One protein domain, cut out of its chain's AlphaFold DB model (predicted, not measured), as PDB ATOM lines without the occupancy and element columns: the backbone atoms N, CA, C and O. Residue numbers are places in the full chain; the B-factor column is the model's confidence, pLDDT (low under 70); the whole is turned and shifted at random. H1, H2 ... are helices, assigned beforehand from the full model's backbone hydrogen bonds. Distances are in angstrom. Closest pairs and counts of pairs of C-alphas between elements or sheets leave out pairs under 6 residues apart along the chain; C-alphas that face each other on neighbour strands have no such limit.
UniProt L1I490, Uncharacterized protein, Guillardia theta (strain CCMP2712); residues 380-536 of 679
ATOM      1  N   ILE A 380     197.418 216.100 250.643       52.66
ATOM      2  CA  ILE A 380     196.065 215.685 250.274       52.66
ATOM      3  C   ILE A 380     195.012 216.715 250.721       52.66
ATOM      4  O   ILE A 380     194.059 216.971 249.991       52.66
ATOM      5  N   LEU A 381     195.187 217.371 251.875       50.75
ATOM      6  CA  LEU A 381     194.297 218.451 252.314       50.75
ATOM      7  C   LEU A 381     194.461 219.703 251.450       50.75
ATOM      8  O   LEU A 381     193.488 220.389 251.152       50.75
ATOM      9  N   ALA A 382     195.690 219.963 250.992       53.59
ATOM     10  CA  ALA A 382     196.001 221.067 250.086       53.59
ATOM     11  C   ALA A 382     195.317 220.941 248.708       53.59
ATOM     12  O   ALA A 382     195.212 221.944 247.999       53.59
ATOM     13  N   MET A 383     194.838 219.744 248.338       54.28
ATOM     14  CA  MET A 383     194.012 219.515 247.145       54.28
ATOM     15  C   MET A 383     192.551 219.956 247.342       54.28
ATOM     16  O   MET A 383     191.849 220.171 246.363       54.28
ATOM     17  N   MET A 384     192.075 220.134 248.575       52.78
ATOM     18  CA  MET A 384     190.669 220.459 248.862       52.78
ATOM     19  C   MET A 384     190.461 221.918 249.304       52.78
ATOM     20  O   MET A 384     189.413 222.264 249.843       52.78
ATOM     21  N   THR A 385     191.447 222.793 249.085       54.75
ATOM     22  CA  THR A 385     191.392 224.214 249.468       54.75
ATOM     23  C   THR A 385     190.745 225.082 248.385       54.75
ATOM     24  O   THR A 385     190.651 224.701 247.217       54.75
ATOM     25  N   THR A 386     190.323 226.296 248.739       46.12
ATOM     26  CA  THR A 386     189.819 227.282 247.766       46.12
ATOM     27  C   THR A 386     190.879 227.684 246.739       46.12
ATOM     28  O   THR A 386     190.535 227.915 245.596       46.12
ATOM     29  N   ASN A 387     192.173 227.644 247.073       58.41
ATOM     30  CA  ASN A 387     193.279 227.866 246.127       58.41
ATOM     31  C   ASN A 387     194.005 226.570 245.709       58.41
ATOM     32  O   ASN A 387     195.192 226.601 245.390       58.41
ATOM     33  N   CYS A 388     193.291 225.442 245.670       62.78
ATOM     34  CA  CYS A 388     193.795 224.078 245.427       62.78
ATOM     35  C   CYS A 388     194.736 223.891 244.227       62.78
ATOM     36  O   CYS A 388     195.555 222.974 244.232       62.78
ATOM     37  N   ILE A 389     194.620 224.712 243.180       61.97
ATOM     38  CA  ILE A 389     195.495 224.649 242.001       61.97
ATOM     39  C   ILE A 389     196.829 225.329 242.307       61.97
ATOM     40  O   ILE A 389     197.878 224.780 242.004       61.97
ATOM     41  N   GLU A 390     196.810 226.490 242.958       61.97
ATOM     42  CA  GLU A 390     198.025 227.216 243.345       61.97
ATOM     43  C   GLU A 390     198.767 226.465 244.449       61.97
ATOM     44  O   GLU A 390     199.969 226.234 244.336       61.97
ATOM     45  N   THR A 391     198.046 225.985 245.466       58.59
ATOM     46  CA  THR A 391     198.616 225.102 246.489       58.59
ATOM     47  C   THR A 391     199.042 223.760 245.899       58.59
ATOM     48  O   THR A 391     200.070 223.227 246.306       58.59
ATOM     49  N   GLY A 392     198.322 223.233 244.907       60.16
ATOM     50  CA  GLY A 392     198.663 221.985 244.227       60.16
ATOM     51  C   GLY A 392     199.948 222.060 243.405       60.16
ATOM     52  O   GLY A 392     200.767 221.148 243.461       60.16
ATOM     53  N   ILE A 393     200.192 223.178 242.717       63.53
ATOM     54  CA  ILE A 393     201.438 223.382 241.970       63.53
ATOM     55  C   ILE A 393     202.645 223.517 242.913       63.53
ATOM     56  O   ILE A 393     203.777 223.267 242.508       63.53
ATOM     57  N   LEU A 394     202.437 223.902 244.172       59.69
ATOM     58  CA  LEU A 394     203.511 224.138 245.140       59.69
ATOM     59  C   LEU A 394     203.837 222.922 246.019       59.69
ATOM     60  O   LEU A 394     204.923 222.879 246.599       59.69
ATOM     61  N   LYS A 395     202.915 221.958 246.136       66.81
ATOM     62  CA  LYS A 395     203.018 220.810 247.048       66.81
ATOM     63  C   LYS A 395     203.478 219.554 246.326       66.81
ATOM     64  O   LYS A 395     202.859 219.132 245.356       66.81
ATOM     65  N   LEU A 396     204.507 218.907 246.866       64.44
ATOM     66  CA  LEU A 396     205.162 217.732 246.283       64.44
ATOM     67  C   LEU A 396     204.206 216.567 245.940       64.44
ATOM     68  O   LEU A 396     204.281 216.060 244.821       64.44
ATOM     69  N   PRO A 397     203.255 216.166 246.812       64.44
ATOM     70  CA  PRO A 397     202.313 215.088 246.492       64.44
ATOM     71  C   PRO A 397     201.389 215.434 245.320       64.44
ATOM     72  O   PRO A 397     201.086 214.588 244.481       64.44
ATOM     73  N   THR A 398     200.969 216.695 245.230       68.44
ATOM     74  CA  THR A 398     200.095 217.176 244.158       68.44
ATOM     75  C   THR A 398     200.868 217.407 242.864       68.44
ATOM     76  O   THR A 398     200.371 217.057 241.799       68.44
ATOM     77  N   GLN A 399     202.116 217.877 242.942       73.06
ATOM     78  CA  GLN A 399     203.045 217.912 241.811       73.06
ATOM     79  C   GLN A 399     203.280 216.511 241.244       73.06
ATOM     80  O   GLN A 399     203.195 216.332 240.036       73.06
ATOM     81  N   ALA A 400     203.512 215.505 242.092       75.19
ATOM     82  CA  ALA A 400     203.669 214.119 241.653       75.19
ATOM     83  C   ALA A 400     202.405 213.599 240.952       75.19
ATOM     84  O   ALA A 400     202.496 212.948 239.914       75.19
ATOM     85  N   ALA A 401     201.221 213.943 241.462       74.81
ATOM     86  CA  ALA A 401     199.960 213.568 240.836       74.81
ATOM     87  C   ALA A 401     199.715 214.303 239.499       74.81
ATOM     88  O   ALA A 401     199.238 213.697 238.540       74.81
ATOM     89  N   MET A 402     200.096 215.583 239.394       78.12
ATOM     90  CA  MET A 402     200.088 216.344 238.136       78.12
ATOM     91  C   MET A 402     201.092 215.781 237.120       78.12
ATOM     92  O   MET A 402     200.762 215.650 235.947       78.12
ATOM     93  N   LEU A 403     202.290 215.385 237.558       82.38
ATOM     94  CA  LEU A 403     203.282 214.707 236.716       82.38
ATOM     95  C   LEU A 403     202.782 213.331 236.256       82.38
ATOM     96  O   LEU A 403     203.005 212.952 235.108       82.38
ATOM     97  N   GLY A 404     202.046 212.614 237.109       82.38
ATOM     98  CA  GLY A 404     201.338 211.390 236.735       82.38
ATOM     99  C   GLY A 404     200.304 211.628 235.628       82.38
ATOM    100  O   GLY A 404     200.242 210.853 234.674       82.38
ATOM    101  N   LEU A 405     199.551 212.734 235.692       81.69
ATOM    102  CA  LEU A 405     198.656 213.156 234.605       81.69
ATOM    103  C   LEU A 405     199.429 213.515 233.326       81.69
ATOM    104  O   LEU A 405     199.002 213.121 232.245       81.69
ATOM    105  N   CYS A 406     200.587 214.184 233.419       85.94
ATOM    106  CA  CYS A 406     201.453 214.406 232.254       85.94
ATOM    107  C   CYS A 406     201.875 213.078 231.610       85.94
ATOM    108  O   CYS A 406     201.794 212.936 230.393       85.94
ATOM    109  N   GLY A 407     202.276 212.089 232.418       85.94
ATOM    110  CA  GLY A 407     202.609 210.746 231.942       85.94
ATOM    111  C   GLY A 407     201.430 210.054 231.251       85.94
ATOM    112  O   GLY A 407     201.600 209.446 230.191       85.94
ATOM    113  N   LEU A 408     200.218 210.211 231.792       86.31
ATOM    114  CA  LEU A 408     198.989 209.716 231.170       86.31
ATOM    115  C   LEU A 408     198.732 210.381 229.810       86.31
ATOM    116  O   LEU A 408     198.472 209.675 228.838       86.31
ATOM    117  N   TYR A 409     198.852 211.709 229.708       88.31
ATOM    118  CA  TYR A 409     198.675 212.426 228.439       88.31
ATOM    119  C   TYR A 409     199.752 212.066 227.410       88.31
ATOM    120  O   TYR A 409     199.422 211.859 226.247       88.31
ATOM    121  N   CYS A 410     201.010 211.881 227.820       88.62
ATOM    122  CA  CYS A 410     202.055 211.345 226.942       88.62
ATOM    123  C   CYS A 410     201.705 209.942 226.428       88.62
ATOM    124  O   CYS A 410     201.904 209.647 225.253       88.62
ATOM    125  N   THR A 411     201.145 209.086 227.286       85.62
ATOM    126  CA  THR A 411     200.733 207.723 226.910       85.62
ATOM    127  C   THR A 411     199.556 207.749 225.929       85.62
ATOM    128  O   THR A 411     199.567 207.018 224.938       85.62
ATOM    129  N   TYR A 412     198.576 208.632 226.148       85.44
ATOM    130  CA  TYR A 412     197.493 208.890 225.193       85.44
ATOM    131  C   TYR A 412     198.015 209.425 223.859       85.44
ATOM    132  O   TYR A 412     197.620 208.922 222.808       85.44
ATOM    133  N   GLY A 413     198.931 210.394 223.902       87.00
ATOM    134  CA  GLY A 413     199.574 210.958 222.721       87.00
ATOM    135  C   GLY A 413     200.331 209.900 221.926       87.00
ATOM    136  O   GLY A 413     200.170 209.824 220.714       87.00
ATOM    137  N   TYR A 414     201.081 209.021 222.594       87.75
ATOM    138  CA  TYR A 414     201.779 207.905 221.955       87.75
ATOM    139  C   TYR A 414     200.811 206.896 221.323       87.75
ATOM    140  O   TYR A 414     200.982 206.520 220.162       87.75
ATOM    141  N   TYR A 415     199.762 206.499 222.049       84.81
ATOM    142  CA  TYR A 415     198.732 205.599 221.532       84.81
ATOM    143  C   TYR A 415     198.041 206.178 220.286       84.81
ATOM    144  O   TYR A 415     197.931 205.506 219.264       84.81
ATOM    145  N   GLN A 416     197.623 207.444 220.334       85.19
ATOM    146  CA  GLN A 416     196.967 208.111 219.206       85.19
ATOM    147  C   GLN A 416     197.928 208.370 218.041       85.19
ATOM    148  O   GLN A 416     197.529 208.270 216.884       85.19
ATOM    149  N   PHE A 417     199.202 208.636 218.329       87.50
ATOM    150  CA  PHE A 417     200.240 208.751 217.312       87.50
ATOM    151  C   PHE A 417     200.461 207.422 216.583       87.50
ATOM    152  O   PHE A 417     200.575 207.411 215.362       87.50
ATOM    153  N   HIS A 418     200.431 206.288 217.292       83.19
ATOM    154  CA  HIS A 418     200.495 204.964 216.667       83.19
ATOM    155  C   HIS A 418     199.330 204.729 215.686       83.19
ATOM    156  O   HIS A 418     199.535 204.167 214.610       83.19
ATOM    157  N   LEU A 419     198.120 205.206 216.000       79.62
ATOM    158  CA  LEU A 419     196.953 205.066 215.114       79.62
ATOM    159  C   LEU A 419     197.125 205.791 213.766       79.62
ATOM    160  O   LEU A 419     196.550 205.348 212.773       79.62
ATOM    161  N   LEU A 420     197.968 206.828 213.676       84.31
ATOM    162  CA  LEU A 420     198.283 207.501 212.402       84.31
ATOM    163  C   LEU A 420     199.037 206.604 211.406       84.31
ATOM    164  O   LEU A 420     199.029 206.869 210.201       84.31
ATOM    165  N   PHE A 421     199.670 205.531 211.881       84.44
ATOM    166  CA  PHE A 421     200.349 204.552 211.029       84.44
ATOM    167  C   PHE A 421     199.437 203.399 210.594       84.44
ATOM    168  O   PHE A 421     199.861 202.551 209.815       84.44
ATOM    169  N   THR A 422     198.185 203.388 211.052       80.88
ATOM    170  CA  THR A 422     197.178 202.375 210.705       80.88
ATOM    171  C   THR A 422     196.154 202.922 209.704       80.88
ATOM    172  O   THR A 422     196.171 204.108 209.363       80.88
ATOM    173  N   GLU A 423     195.238 202.073 209.227       81.38
ATOM    174  CA  GLU A 423     194.137 202.509 208.349       81.38
ATOM    175  C   GLU A 423     193.154 203.472 209.055       81.38
ATOM    176  O   GLU A 423     192.408 204.174 208.377       81.38
ATOM    177  N   ASP A 424     193.220 203.615 210.389       78.31
ATOM    178  CA  ASP A 424     192.368 204.530 211.168       78.31
ATOM    179  C   ASP A 424     192.585 206.022 210.872       78.31
ATOM    180  O   ASP A 424     191.762 206.861 211.266       78.31
ATOM    181  N   ARG A 425     193.684 206.366 210.184       84.75
ATOM    182  CA  ARG A 425     193.974 207.733 209.719       84.75
ATOM    183  C   ARG A 425     193.035 208.198 208.608       84.75
ATOM    184  O   ARG A 425     192.897 209.402 208.381       84.75
ATOM    185  N   TRP A 426     192.431 207.249 207.901       86.94
ATOM    186  CA  TRP A 426     191.524 207.522 206.802       86.94
ATOM    187  C   TRP A 426     190.087 207.642 207.302       86.94
ATOM    188  O   TRP A 426     189.701 207.098 208.340       86.94
ATOM    189  N   LEU A 427     189.279 208.379 206.549       85.50
ATOM    190  CA  LEU A 427     187.840 208.411 206.751       85.50
ATOM    191  C   LEU A 427     187.240 207.051 206.360       85.50
ATOM    192  O   LEU A 427     187.548 206.536 205.289       85.50
ATOM    193  N   PHE A 428     186.389 206.475 207.209       82.69
ATOM    194  CA  PHE A 428     185.700 205.210 206.924       82.69
ATOM    195  C   PHE A 428     184.341 205.443 206.265       82.69
ATOM    196  O   PHE A 428     183.673 206.434 206.559       82.69
ATOM    197  N   GLN A 429     183.910 204.490 205.436       78.81
ATOM    198  CA  GLN A 429     182.533 204.441 204.942       78.81
ATOM    199  C   GLN A 429     181.532 204.222 206.098       78.81
ATOM    200  O   GLN A 429     181.872 203.589 207.108       78.81
ATOM    201  N   PRO A 430     180.271 204.671 205.967       75.75
ATOM    202  CA  PRO A 430     179.270 204.492 207.006       75.75
ATOM    203  C   PRO A 430     179.001 202.998 207.188       75.75
ATOM    204  O   PRO A 430     178.753 202.277 206.222       75.75
ATOM    205  N   ASN A 431     179.040 202.526 208.435       70.94
ATOM    206  CA  ASN A 431     178.733 201.139 208.812       70.94
ATOM    207  C   ASN A 431     179.667 200.068 208.211       70.94
ATOM    208  O   ASN A 431     179.367 198.878 208.301       70.94
ATOM    209  N   LYS A 432     180.812 200.463 207.639       73.06
ATOM    210  CA  LYS A 432     181.860 199.553 207.156       73.06
ATOM    211  C   LYS A 432     183.206 199.945 207.767       73.06
ATOM    212  O   LYS A 432     183.506 201.123 207.924       73.06
ATOM    213  N   GLN A 433     184.047 198.960 208.073       72.75
ATOM    214  CA  GLN A 433     185.433 199.185 208.516       72.75
ATOM    215  C   GLN A 433     186.400 199.269 207.323       72.75
ATOM    216  O   GLN A 433     187.505 198.740 207.366       72.75
ATOM    217  N   VAL A 434     185.966 199.904 206.231       80.81
ATOM    218  CA  VAL A 434     186.782 200.097 205.026       80.81
ATOM    219  C   VAL A 434     186.940 201.598 204.764       80.81
ATOM    220  O   VAL A 434     185.945 202.326 204.884       80.81
ATOM    221  N   PRO A 435     188.158 202.081 204.452       83.44
ATOM    222  CA  PRO A 435     188.380 203.470 204.072       83.44
ATOM    223  C   PRO A 435     187.484 203.893 202.903       83.44
ATOM    224  O   PRO A 435     187.237 203.117 201.982       83.44
ATOM    225  N   HIS A 436     186.998 205.129 202.944       83.19
ATOM    226  CA  HIS A 436     186.285 205.760 201.838       83.19
ATOM    227  C   HIS A 436     187.251 206.034 200.675       83.19
ATOM    228  O   HIS A 436     188.410 206.391 200.903       83.19
ATOM    229  N   GLU A 437     186.792 205.832 199.438       80.56
ATOM    230  CA  GLU A 437     187.556 206.122 198.222       80.56
ATOM    231  C   GLU A 437     186.925 207.329 197.508       80.56
ATOM    232  O   GLU A 437     185.734 207.276 197.195       80.56
ATOM    233  N   PRO A 438     187.683 208.407 197.215       82.31
ATOM    234  CA  PRO A 438     189.124 208.572 197.419       82.31
ATOM    235  C   PRO A 438     189.526 208.740 198.895       82.31
ATOM    236  O   PRO A 438     188.859 209.419 199.679       82.31
ATOM    237  N   LYS A 439     190.675 208.148 199.262       85.00
ATOM    238  CA  LYS A 439     191.193 208.166 200.638       85.00
ATOM    239  C   LYS A 439     191.386 209.601 201.126       85.00
ATOM    240  O   LYS A 439     192.274 210.314 200.664       85.00
ATOM    241  N   THR A 440     190.576 209.993 202.104       85.19
ATOM    242  CA  THR A 440     190.630 211.323 202.716       85.19
ATOM    243  C   THR A 440     191.155 211.219 204.142       85.19
ATOM    244  O   THR A 440     190.719 210.359 204.912       85.19
ATOM    245  N   PHE A 441     192.108 212.083 204.501       85.12
ATOM    246  CA  PHE A 441     192.635 212.148 205.863       85.12
ATOM    247  C   PHE A 441     191.579 212.659 206.842       85.12
ATOM    248  O   PHE A 441     190.899 213.663 206.603       85.12
ATOM    249  N   ARG A 442     191.491 211.986 207.987       82.44
ATOM    250  CA  ARG A 442     190.651 212.407 209.101       82.44
ATOM    251  C   ARG A 442     191.411 213.402 209.975       82.44
ATOM    252  O   ARG A 442     192.368 213.028 210.655       82.44
ATOM    253  N   TRP A 443     190.963 214.655 210.001       82.00
ATOM    254  CA  TRP A 443     191.653 215.729 210.727       82.00
ATOM    255  C   TRP A 443     191.725 215.480 212.233       82.00
ATOM    256  O   TRP A 443     192.750 215.724 212.865       82.00
ATOM    257  N   THR A 444     190.670 214.911 212.801       83.81
ATOM    258  CA  THR A 444     190.552 214.623 214.234       83.81
ATOM    259  C   THR A 444     191.668 213.706 214.730       83.81
ATOM    260  O   THR A 444     192.271 213.979 215.760       83.81
ATOM    261  N   ARG A 445     192.047 212.690 213.941       83.75
ATOM    262  CA  ARG A 445     193.135 211.756 214.283       83.75
ATOM    263  C   ARG A 445     194.520 212.399 214.265       83.75
ATOM    264  O   ARG A 445     195.413 211.922 214.954       83.75
ATOM    265  N   VAL A 446     194.698 213.468 213.491       84.56
ATOM    266  CA  VAL A 446     195.949 214.241 213.438       84.56
ATOM    267  C   VAL A 446     196.036 215.205 214.622       84.56
ATOM    268  O   VAL A 446     197.099 215.351 215.224       84.56
ATOM    269  N   CYS A 447     194.920 215.836 214.994       86.31
ATOM    270  CA  CYS A 447     194.855 216.751 216.135       86.31
ATOM    271  C   CYS A 447     194.990 216.028 217.484       86.31
ATOM    272  O   CYS A 447     195.617 216.560 218.396       86.31
ATOM    273  N   ASP A 448     194.440 214.816 217.593       84.44
ATOM    274  CA  ASP A 448     194.451 213.962 218.782       84.44
ATOM    275  C   ASP A 448     195.816 213.907 219.517       84.44
ATOM    276  O   ASP A 448     195.889 214.354 220.671       84.44
ATOM    277  N   PRO A 449     196.918 213.444 218.887       88.19
ATOM    278  CA  PRO A 449     198.219 213.371 219.546       88.19
ATOM    279  C   PRO A 449     198.824 214.752 219.827       88.19
ATOM    280  O   PRO A 449     199.462 214.932 220.864       88.19
ATOM    281  N   LEU A 450     198.612 215.738 218.947       88.69
ATOM    282  CA  LEU A 450     199.134 217.099 219.122       88.69
ATOM    283  C   LEU A 450     198.569 217.752 220.386       88.69
ATOM    284  O   LEU A 450     199.323 218.333 221.167       88.69
ATOM    285  N   VAL A 451     197.262 217.615 220.617       89.00
ATOM    286  CA  VAL A 451     196.607 218.154 221.813       89.00
ATOM    287  C   VAL A 451     197.132 217.464 223.073       89.00
ATOM    288  O   VAL A 451     197.538 218.152 224.010       89.00
ATOM    289  N   ASN A 452     197.229 216.132 223.087       89.06
ATOM    290  CA  ASN A 452     197.720 215.400 224.258       89.06
ATOM    291  C   ASN A 452     199.178 215.723 224.612       89.06
ATOM    292  O   ASN A 452     199.488 215.959 225.782       89.06
ATOM    293  N   TYR A 453     200.070 215.819 223.622       90.56
ATOM    294  CA  TYR A 453     201.439 216.275 223.873       90.56
ATOM    295  C   TYR A 453     201.481 217.737 224.330       90.56
ATOM    296  O   TYR A 453     202.238 218.061 225.246       90.56
ATOM    297  N   SER A 454     200.641 218.611 223.762       90.00
ATOM    298  CA  SER A 454     200.559 220.013 224.193       90.00
ATOM    299  C   SER A 454     200.128 220.143 225.657       90.00
ATOM    300  O   SER A 454     200.707 220.937 226.396       90.00
ATOM    301  N   TRP A 455     199.184 219.314 226.114       89.88
ATOM    302  CA  TRP A 455     198.760 219.262 227.511       89.88
ATOM    303  C   TRP A 455     199.853 218.720 228.425       89.88
ATOM    304  O   TRP A 455     200.146 219.343 229.444       89.88
ATOM    305  N   ALA A 456     200.510 217.621 228.049       90.25
ATOM    306  CA  ALA A 456     201.600 217.054 228.838       90.25
ATOM    307  C   ALA A 456     202.746 218.061 229.050       90.25
ATOM    308  O   ALA A 456     203.208 218.259 230.176       90.25
ATOM    309  N   VAL A 457     203.160 218.737 227.974       89.69
ATOM    310  CA  VAL A 457     204.233 219.738 228.001       89.69
ATOM    311  C   VAL A 457     203.777 221.016 228.700       89.69
ATOM    312  O   VAL A 457     204.497 221.541 229.543       89.69
ATOM    313  N   GLY A 458     202.579 221.520 228.410       87.19
ATOM    314  CA  GLY A 458     202.099 222.775 228.984       87.19
ATOM    315  C   GLY A 458     201.804 222.698 230.481       87.19
ATOM    316  O   GLY A 458     202.082 223.659 231.197       87.19
ATOM    317  N   ILE A 459     201.336 221.550 230.987       86.44
ATOM    318  CA  ILE A 459     201.216 221.320 232.435       86.44
ATOM    319  C   ILE A 459     202.606 221.328 233.086       86.44
ATOM    320  O   ILE A 459     202.798 221.980 234.113       86.44
ATOM    321  N   PHE A 460     203.596 220.680 232.463       86.31
ATOM    322  CA  PHE A 460     204.975 220.680 232.954       86.31
ATOM    323  C   PHE A 460     205.591 222.089 232.965       86.31
ATOM    324  O   PHE A 460     206.175 222.503 233.968       86.31
ATOM    325  N   ILE A 461     205.401 222.863 231.890       86.62
ATOM    326  CA  ILE A 461     205.820 224.270 231.817       86.62
ATOM    327  C   ILE A 461     205.133 225.078 232.919       86.62
ATOM    328  O   ILE A 461     205.800 225.851 233.596       86.62
ATOM    329  N   GLY A 462     203.840 224.870 233.166       80.81
ATOM    330  CA  GLY A 462     203.112 225.541 234.242       80.81
ATOM    331  C   GLY A 462     203.699 225.283 235.634       80.81
ATOM    332  O   GLY A 462     203.878 226.227 236.410       80.81
ATOM    333  N   ILE A 463     204.071 224.032 235.931       81.19
ATOM    334  CA  ILE A 463     204.769 223.664 237.176       81.19
ATOM    335  C   ILE A 463     206.134 224.364 237.250       81.19
ATOM    336  O   ILE A 463     206.483 224.961 238.272       81.19
ATOM    337  N   PHE A 464     206.892 224.359 236.151       81.25
ATOM    338  CA  PHE A 464     208.192 225.023 236.079       81.25
ATOM    339  C   PHE A 464     208.075 226.543 236.282       81.25
ATOM    340  O   PHE A 464     208.795 227.118 237.103       81.25
ATOM    341  N   THR A 465     207.125 227.205 235.618       73.94
ATOM    342  CA  THR A 465     206.850 228.642 235.760       73.94
ATOM    343  C   THR A 465     206.448 229.003 237.186       73.94
ATOM    344  O   THR A 465     206.906 230.021 237.706       73.94
ATOM    345  N   ALA A 466     205.654 228.169 237.857       68.69
ATOM    346  CA  ALA A 466     205.302 228.398 239.254       68.69
ATOM    347  C   ALA A 466     206.496 228.295 240.205       68.69
ATOM    348  O   ALA A 466     206.563 229.040 241.179       68.69
ATOM    349  N   SER A 467     207.452 227.410 239.909       67.00
ATOM    350  CA  SER A 467     208.670 227.263 240.712       67.00
ATOM    351  C   SER A 467     209.656 228.427 240.551       67.00
ATOM    352  O   SER A 467     210.419 228.709 241.473       67.00
ATOM    353  N   ARG A 468     209.650 229.100 239.389       63.94
ATOM    354  CA  ARG A 468     210.621 230.148 239.026       63.94
ATOM    355  C   ARG A 468     210.090 231.570 239.159       63.94
ATOM    356  O   ARG A 468     210.883 232.471 239.404       63.94
ATOM    357  N   VAL A 469     208.792 231.775 238.944       63.28
ATOM    358  CA  VAL A 469     208.193 233.110 238.821       63.28
ATOM    359  C   VAL A 469     207.117 233.330 239.878       63.28
ATOM    360  O   VAL A 469     207.336 234.070 240.829       63.28
ATOM    361  N   SER A 470     205.943 232.708 239.726       53.72
ATOM    362  CA  SER A 470     204.865 232.758 240.721       53.72
ATOM    363  C   SER A 470     203.799 231.696 240.448       53.72
ATOM    364  O   SER A 470     203.532 231.347 239.293       53.72
ATOM    365  N   ALA A 471     203.139 231.213 241.505       60.53
ATOM    366  CA  ALA A 471     202.068 230.216 241.399       60.53
ATOM    367  C   ALA A 471     200.885 230.701 240.541       60.53
ATOM    368  O   ALA A 471     200.323 229.925 239.771       60.53
ATOM    369  N   VAL A 472     200.563 232.000 240.601       60.31
ATOM    370  CA  VAL A 472     199.495 232.622 239.799       60.31
ATOM    371  C   VAL A 472     199.810 232.555 238.303       60.31
ATOM    372  O   VAL A 472     198.950 232.169 237.510       60.31
ATOM    373  N   ARG A 473     201.053 232.863 237.898       65.38
ATOM    374  CA  ARG A 473     201.464 232.763 236.487       65.38
ATOM    375  C   ARG A 473     201.482 231.314 236.007       65.38
ATOM    376  O   ARG A 473     200.986 231.041 234.920       65.38
ATOM    377  N   GLY A 474     201.975 230.380 236.826       69.75
ATOM    378  CA  GLY A 474     201.921 228.949 236.502       69.75
ATOM    379  C   GLY A 474     200.489 228.443 236.302       69.75
ATOM    380  O   GLY A 474     200.204 227.773 235.313       69.75
ATOM    381  N   LYS A 475     199.555 228.848 237.169       74.69
ATOM    382  CA  LYS A 475     198.122 228.559 237.021       74.69
ATOM    383  C   LYS A 475     197.558 229.106 235.707       74.69
ATOM    384  O   LYS A 475     196.890 228.360 234.998       74.69
ATOM    385  N   MET A 476     197.845 230.361 235.351       76.12
ATOM    386  CA  MET A 476     197.383 230.942 234.081       76.12
ATOM    387  C   MET A 476     197.884 230.158 232.861       76.12
ATOM    388  O   MET A 476     197.110 229.927 231.937       76.12
ATOM    389  N   VAL A 477     199.141 229.699 232.880       82.31
ATOM    390  CA  VAL A 477     199.702 228.857 231.809       82.31
ATOM    391  C   VAL A 477     198.942 227.533 231.694       82.31
ATOM    392  O   VAL A 477     198.522 227.166 230.598       82.31
ATOM    393  N   ILE A 478     198.704 226.842 232.816       83.81
ATOM    394  CA  ILE A 478     197.981 225.560 232.826       83.81
ATOM    395  C   ILE A 478     196.555 225.739 232.298       83.81
ATOM    396  O   ILE A 478     196.141 225.007 231.400       83.81
ATOM    397  N   PHE A 479     195.817 226.730 232.804       84.19
ATOM    398  CA  PHE A 479     194.463 227.014 232.326       84.19
ATOM    399  C   PHE A 479     194.443 227.372 230.842       84.19
ATOM    400  O   PHE A 479     193.602 226.850 230.118       84.19
ATOM    401  N   GLY A 480     195.375 228.209 230.378       83.56
ATOM    402  CA  GLY A 480     195.464 228.599 228.972       83.56
ATOM    403  C   GLY A 480     195.676 227.400 228.049       83.56
ATOM    404  O   GLY A 480     194.955 227.249 227.065       83.56
ATOM    405  N   VAL A 481     196.605 226.505 228.398       88.44
ATOM    406  CA  VAL A 481     196.897 225.298 227.609       88.44
ATOM    407  C   VAL A 481     195.723 224.313 227.615       88.44
ATOM    408  O   VAL A 481     195.337 223.801 226.561       88.44
ATOM    409  N   VAL A 482     195.126 224.061 228.784       86.62
ATOM    410  CA  VAL A 482     193.977 223.149 228.913       86.62
ATOM    411  C   VAL A 482     192.772 223.683 228.135       86.62
ATOM    412  O   VAL A 482     192.145 222.937 227.382       86.62
ATOM    413  N   TRP A 483     192.485 224.981 228.251       87.81
ATOM    414  CA  TRP A 483     191.370 225.631 227.561       87.81
ATOM    415  C   TRP A 483     191.561 225.642 226.043       87.81
ATOM    416  O   TRP A 483     190.649 225.271 225.303       87.81
ATOM    417  N   PHE A 484     192.765 225.981 225.571       88.19
ATOM    418  CA  PHE A 484     193.097 225.948 224.149       88.19
ATOM    419  C   PHE A 484     192.920 224.542 223.561       88.19
ATOM    420  O   PHE A 484     192.229 224.378 222.556       88.19
ATOM    421  N   GLY A 485     193.465 223.509 224.212       87.75
ATOM    422  CA  GLY A 485     193.301 222.136 223.731       87.75
ATOM    423  C   GLY A 485     191.849 221.649 223.756       87.75
ATOM    424  O   GLY A 485     191.442 220.924 222.852       87.75
ATOM    425  N   ALA A 486     191.029 222.095 224.716       87.62
ATOM    426  CA  ALA A 486     189.605 221.754 224.763       87.62
ATOM    427  C   ALA A 486     188.831 222.315 223.560       87.62
ATOM    428  O   ALA A 486     187.962 221.629 223.011       87.62
ATOM    429  N   ILE A 487     189.172 223.534 223.127       90.19
ATOM    430  CA  ILE A 487     188.608 224.165 221.925       90.19
ATOM    431  C   ILE A 487     189.065 223.437 220.669       90.19
ATOM    432  O   ILE A 487     188.238 223.143 219.808       90.19
ATOM    433  N   VAL A 488     190.356 223.106 220.574       89.25
ATOM    434  CA  VAL A 488     190.882 222.334 219.440       89.25
ATOM    435  C   VAL A 488     190.175 220.981 219.350       89.25
ATOM    436  O   VAL A 488     189.738 220.610 218.262       89.25
ATOM    437  N   TYR A 489     189.953 220.288 220.474       88.44
ATOM    438  CA  TYR A 489     189.181 219.046 220.474       88.44
ATOM    439  C   TYR A 489     187.730 219.238 220.043       88.44
ATOM    440  O   TYR A 489     187.239 218.457 219.226       88.44
ATOM    441  N   PHE A 490     187.070 220.294 220.515       90.12
ATOM    442  CA  PHE A 490     185.683 220.583 220.160       90.12
ATOM    443  C   PHE A 490     185.545 220.833 218.654       90.12
ATOM    444  O   PHE A 490     184.727 220.204 217.985       90.12
ATOM    445  N   LEU A 491     186.413 221.687 218.102       90.75
ATOM    446  CA  LEU A 491     186.466 221.966 216.669       90.75
ATOM    447  C   LEU A 491     186.803 220.705 215.869       90.75
ATOM    448  O   LEU A 491     186.146 220.430 214.872       90.75
ATOM    449  N   SER A 492     187.767 219.902 216.327       89.19
ATOM    450  CA  SER A 492     188.148 218.654 215.655       89.19
ATOM    451  C   SER A 492     187.021 217.614 215.637       89.19
ATOM    452  O   SER A 492     186.875 216.891 214.652       89.19
ATOM    453  N   GLY A 493     186.191 217.561 216.685       88.06
ATOM    454  CA  GLY A 493     185.019 216.691 216.749       88.06
ATOM    455  C   GLY A 493     183.919 217.145 215.790       88.06
ATOM    456  O   GLY A 493     183.383 216.332 215.040       88.06
ATOM    457  N   CYS A 494     183.635 218.451 215.746       89.75
ATOM    458  CA  CYS A 494     182.706 219.040 214.777       89.75
ATOM    459  C   CYS A 494     183.166 218.812 213.329       89.75
ATOM    460  O   CYS A 494     182.359 218.452 212.473       89.75
ATOM    461  N   LEU A 495     184.466 218.974 213.064       88.50
ATOM    462  CA  LEU A 495     185.053 218.710 211.754       88.50
ATOM    463  C   LEU A 495     184.919 217.236 211.356       88.50
ATOM    464  O   LEU A 495     184.597 216.982 210.202       88.50
ATOM    465  N   ASP A 496     185.062 216.280 212.281       86.81
ATOM    466  CA  ASP A 496     184.842 214.858 211.968       86.81
ATOM    467  C   ASP A 496     183.405 214.595 211.505       86.81
ATOM    468  O   ASP A 496     183.187 213.885 210.529       86.81
ATOM    469  N   TYR A 497     182.411 215.205 212.162       86.62
ATOM    470  CA  TYR A 497     181.009 215.075 211.756       86.62
ATOM    471  C   TYR A 497     180.735 215.675 210.382       86.62
ATOM    472  O   TYR A 497     179.985 215.094 209.596       86.62
ATOM    473  N   ILE A 498     181.352 216.818 210.080       88.06
ATOM    474  CA  ILE A 498     181.272 217.452 208.763       88.06
ATOM    475  C   ILE A 498     181.936 216.546 207.715       88.06
ATOM    476  O   ILE A 498     181.321 216.255 206.690       88.06
ATOM    477  N   GLN A 499     183.142 216.033 207.984       87.69
ATOM    478  CA  GLN A 499     183.851 215.122 207.082       87.69
ATOM    479  C   GLN A 499     183.055 213.829 206.853       87.69
ATOM    480  O   GLN A 499     182.832 213.451 205.707       87.69
ATOM    481  N   CYS A 500     182.539 213.195 207.905       84.88
ATOM    482  CA  CYS A 500     181.678 212.020 207.787       84.88
ATOM    483  C   CYS A 500     180.410 212.295 206.963       84.88
ATOM    484  O   CYS A 500     180.039 211.492 206.113       84.88
ATOM    485  N   ARG A 501     179.744 213.437 207.185       86.38
ATOM    486  CA  ARG A 501     178.484 213.768 206.506       86.38
ATOM    487  C   ARG A 501     178.661 214.082 205.022       86.38
ATOM    488  O   ARG A 501     177.827 213.658 204.231       86.38
ATOM    489  N   PHE A 502     179.669 214.878 204.670       85.44
ATOM    490  CA  PHE A 502     179.813 215.419 203.313       85.44
ATOM    491  C   PHE A 502     180.825 214.664 202.451       85.44
ATOM    492  O   PHE A 502     180.698 214.691 201.233       85.44
ATOM    493  N   VAL A 503     181.819 214.016 203.062       83.62
ATOM    494  CA  VAL A 503     182.867 213.267 202.348       83.62
ATOM    495  C   VAL A 503     182.692 211.762 202.534       83.62
ATOM    496  O   VAL A 503     182.906 211.007 201.601       83.62
ATOM    497  N   GLY A 504     182.283 211.321 203.725       75.12
ATOM    498  CA  GLY A 504     182.148 209.906 204.078       75.12
ATOM    499  C   GLY A 504     180.788 209.288 203.760       75.12
ATOM    500  O   GLY A 504     180.489 208.246 204.322       75.12
ATOM    501  N   ASP A 505     179.959 209.918 202.923       79.19
ATOM    502  CA  ASP A 505     178.615 209.461 202.519       79.19
ATOM    503  C   ASP A 505     177.601 209.220 203.661       79.19
ATOM    504  O   ASP A 505     176.541 208.629 203.445       79.19
ATOM    505  N   GLY A 506     177.875 209.688 204.884       79.88
ATOM    506  CA  GLY A 506     176.932 209.604 206.001       79.88
ATOM    507  C   GLY A 506     177.576 209.498 207.383       79.88
ATOM    508  O   GLY A 506     178.741 209.149 207.552       79.88
ATOM    509  N   ILE A 507     176.784 209.783 208.419       80.50
ATOM    510  CA  ILE A 507     177.216 209.654 209.817       80.50
ATOM    511  C   ILE A 507     176.987 208.205 210.260       80.50
ATOM    512  O   ILE A 507     175.846 207.785 210.447       80.50
ATOM    513  N   GLY A 508     178.070 207.446 210.421       72.62
ATOM    514  CA  GLY A 508     178.045 206.064 210.907       72.62
ATOM    515  C   GLY A 508     178.708 205.893 212.277       72.62
ATOM    516  O   GLY A 508     179.335 206.811 212.804       72.62
ATOM    517  N   ALA A 509     178.632 204.678 212.829       69.50
ATOM    518  CA  ALA A 509     179.284 204.321 214.098       69.50
ATOM    519  C   ALA A 509     180.822 204.464 214.063       69.50
ATOM    520  O   ALA A 509     181.459 204.608 215.102       69.50
ATOM    521  N   SER A 510     181.412 204.468 212.864       69.56
ATOM    522  CA  SER A 510     182.848 204.651 212.621       69.56
ATOM    523  C   SER A 510     183.311 206.119 212.674       69.56
ATOM    524  O   SER A 510     184.496 206.388 212.446       69.56
ATOM    525  N   CYS A 511     182.405 207.076 212.923       73.88
ATOM    526  CA  CYS A 511     182.744 208.485 213.144       73.88
ATOM    527  C   CYS A 511     183.219 208.690 214.585       73.88
ATOM    528  O   CYS A 511     182.542 208.338 215.550       73.88
ATOM    529  N   ASN A 512     184.406 209.267 214.727       71.00
ATOM    530  CA  ASN A 512     185.133 209.366 215.985       71.00
ATOM    531  C   ASN A 512     184.898 210.706 216.710       71.00
ATOM    532  O   ASN A 512     185.347 210.877 217.840       71.00
ATOM    533  N   GLY A 513     184.159 211.643 216.103       73.12
ATOM    534  CA  GLY A 513     183.854 212.959 216.671       73.12
ATOM    535  C   GLY A 513     183.206 212.903 218.057       73.12
ATOM    536  O   GLY A 513     183.462 213.771 218.889       73.12
ATOM    537  N   ASN A 514     182.459 211.836 218.360       77.94
ATOM    538  CA  ASN A 514     181.910 211.577 219.694       77.94
ATOM    539  C   ASN A 514     182.984 211.531 220.794       77.94
ATOM    540  O   ASN A 514     182.736 211.981 221.911       77.94
ATOM    541  N   TRP A 515     184.175 211.001 220.502       79.00
ATOM    542  CA  TRP A 515     185.254 210.873 221.484       79.00
ATOM    543  C   TRP A 515     185.866 212.230 221.821       79.00
ATOM    544  O   TRP A 515     186.064 212.532 223.000       79.00
ATOM    545  N   SER A 516     186.115 213.058 220.804       83.06
ATOM    546  CA  SER A 516     186.663 214.407 220.972       83.06
ATOM    547  C   SER A 516     185.646 215.345 221.628       83.06
ATOM    548  O   SER A 516     186.007 216.090 222.534       83.06
ATOM    549  N   LEU A 517     184.358 215.252 221.268       84.25
ATOM    550  CA  LEU A 517     183.293 216.022 221.921       84.25
ATOM    551  C   LEU A 517     183.103 215.623 223.389       84.25
ATOM    552  O   LEU A 517     182.973 216.497 224.246       84.25
ATOM    553  N   SER A 518     183.135 214.321 223.692       83.50
ATOM    554  CA  SER A 518     183.056 213.832 225.076       83.50
ATOM    555  C   SER A 518     184.253 214.309 225.900       83.50
ATOM    556  O   SER A 518     184.076 214.771 227.025       83.50
ATOM    557  N   ALA A 519     185.464 214.275 225.329       83.25
ATOM    558  CA  ALA A 519     186.665 214.801 225.975       83.25
ATOM    559  C   ALA A 519     186.547 216.308 226.257       83.25
ATOM    560  O   ALA A 519     186.775 216.738 227.389       83.25
ATOM    561  N   SER A 520     186.117 217.110 225.276       86.44
ATOM    562  CA  SER A 520     185.870 218.544 225.467       86.44
ATOM    563  C   SER A 520     184.823 218.807 226.545       86.44
ATOM    564  O   SER A 520     185.037 219.662 227.400       86.44
ATOM    565  N   PHE A 521     183.719 218.055 226.563       87.44
ATOM    566  CA  PHE A 521     182.687 218.181 227.591       87.44
ATOM    567  C   PHE A 521     183.231 217.886 228.998       87.44
ATOM    568  O   PHE A 521     182.983 218.661 229.926       87.44
ATOM    569  N   CYS A 522     184.025 216.822 229.160       87.38
ATOM    570  CA  CYS A 522     184.689 216.514 230.427       87.38
ATOM    571  C   CYS A 522     185.621 217.652 230.871       87.38
ATOM    572  O   CYS A 522     185.571 218.072 232.027       87.38
ATOM    573  N   VAL A 523     186.428 218.198 229.958       87.19
ATOM    574  CA  VAL A 523     187.353 219.295 230.276       87.19
ATOM    575  C   VAL A 523     186.601 220.583 230.623       87.19
ATOM    576  O   VAL A 523     186.922 221.214 231.628       87.19
ATOM    577  N   PHE A 524     185.557 220.955 229.877       86.88
ATOM    578  CA  PHE A 524     184.730 222.123 230.205       86.88
ATOM    579  C   PHE A 524     184.013 221.969 231.547       86.88
ATOM    580  O   PHE A 524     183.962 222.924 232.318       86.88
ATOM    581  N   THR A 525     183.532 220.768 231.867       85.19
ATOM    582  CA  THR A 525     182.926 220.475 233.174       85.19
ATOM    583  C   THR A 525     183.950 220.634 234.300       85.19
ATOM    584  O   THR A 525     183.671 221.293 235.300       85.19
ATOM    585  N   ALA A 526     185.166 220.107 234.125       84.25
ATOM    586  CA  ALA A 526     186.245 220.268 235.098       84.25
ATOM    587  C   ALA A 526     186.637 221.745 235.292       84.25
ATOM    588  O   ALA A 526     186.804 222.193 236.426       84.25
ATOM    589  N   LEU A 527     186.725 222.519 234.206       82.62
ATOM    590  CA  LEU A 527     187.016 223.956 234.235       82.62
ATOM    591  C   LEU A 527     185.892 224.774 234.885       82.62
ATOM    592  O   LEU A 527     186.163 225.712 235.632       82.62
ATOM    593  N   TYR A 528     184.634 224.403 234.657       82.56
ATOM    594  CA  TYR A 528     183.486 225.022 235.316       82.56
ATOM    595  C   TYR A 528     183.519 224.768 236.831       82.56
ATOM    596  O   TYR A 528     183.402 225.702 237.630       82.56
ATOM    597  N   CYS A 529     183.797 223.529 237.251       77.00
ATOM    598  CA  CYS A 529     184.029 223.205 238.660       77.00
ATOM    599  C   CYS A 529     185.242 223.954 239.237       77.00
ATOM    600  O   CYS A 529     185.201 224.379 240.388       77.00
ATOM    601  N   ALA A 530     186.286 224.186 238.439       71.56
ATOM    602  CA  ALA A 530     187.448 224.988 238.820       71.56
ATOM    603  C   ALA A 530     187.130 226.473 239.060       71.56
ATOM    604  O   ALA A 530     187.928 227.172 239.682       71.56
ATOM    605  N   TYR A 531     186.002 226.974 238.563       70.62
ATOM    606  CA  TYR A 531     185.566 228.349 238.786       70.62
ATOM    607  C   TYR A 531     184.626 228.455 239.994       70.62
ATOM    608  O   TYR A 531     184.841 229.291 240.866       70.62
ATOM    609  N   PHE A 532     183.625 227.571 240.090       68.25
ATOM    610  CA  PHE A 532     182.571 227.662 241.113       68.25
ATOM    611  C   PHE A 532     182.824 226.829 242.377       68.25
ATOM    612  O   PHE A 532     182.349 227.176 243.456       68.25
ATOM    613  N   ALA A 533     183.554 225.719 242.267       68.88
ATOM    614  CA  ALA A 533     183.712 224.727 243.330       68.88
ATOM    615  C   ALA A 533     185.163 224.226 243.424       68.88
ATOM    616  O   ALA A 533     185.420 223.021 243.443       68.88
ATOM    617  N   GLN A 534     186.110 225.170 243.514       67.62
ATOM    618  CA  GLN A 534     187.560 224.915 243.493       67.62
ATOM    619  C   GLN A 534     187.992 223.790 244.435       67.62
ATOM    620  O   GLN A 534     188.761 222.922 244.037       67.62
ATOM    621  N   LYS A 535     187.418 223.717 245.637       65.00
ATOM    622  CA  LYS A 535     187.727 222.670 246.621       65.00
ATOM    623  C   LYS A 535     187.517 221.227 246.147       65.00
ATOM    624  O   LYS A 535     188.077 220.329 246.750       65.00
ATOM    625  N   TYR A 536     186.724 220.973 245.104       73.50
ATOM    626  CA  TYR A 536     186.470 219.617 244.596       73.50
ATOM    627  C   TYR A 536     187.117 219.344 243.239       73.50
ATOM    628  O   TYR A 536     186.896 218.277 242.667       73.50
TER     629      TYR A 536
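This is residues 380 to 536 of the 679 residues of an uncharacterized protein of Guillardia theta (strain CCMP2712) (UniProt L1I490). What shape is it? Four long helices, H3 to H6, run back and forth in an open bundle, with H1 and H2 at one end. What builds it? 157 residues are printed, with six named helices, H1 to H6: all helix. It is only just loose, close to compact: radius of gyration of the C-alphas 18.2 A, spans 54 by 30 by 23 A.

Which come first? H1 is residues 381 to 384, C-alpha 381 at (194.297, 218.451, 252.314), and H2 388 to 394. Which follow? H3 is 396 to 419, H4 443 to 468, H5 471 to 502, 46.5 A long, and H6 513 to 532, C-alpha 532 at (182.571, 227.662, 241.113).

Which make hairpins? H3 and H4, H4 and H5, and H5 and H6 do, at shallow tilts of 21, 3 and 29 degrees. How are their backbones? Every O i to N i+4 pair is within hydrogen-bond range in H2, H3, H5 and H6, and 20 of 22 in H4.

Any cut? The printed part has no cut; the link H3 to H4 is long. Where is confidence low? Residues 380 to 398, among others, have pLDDT under 70.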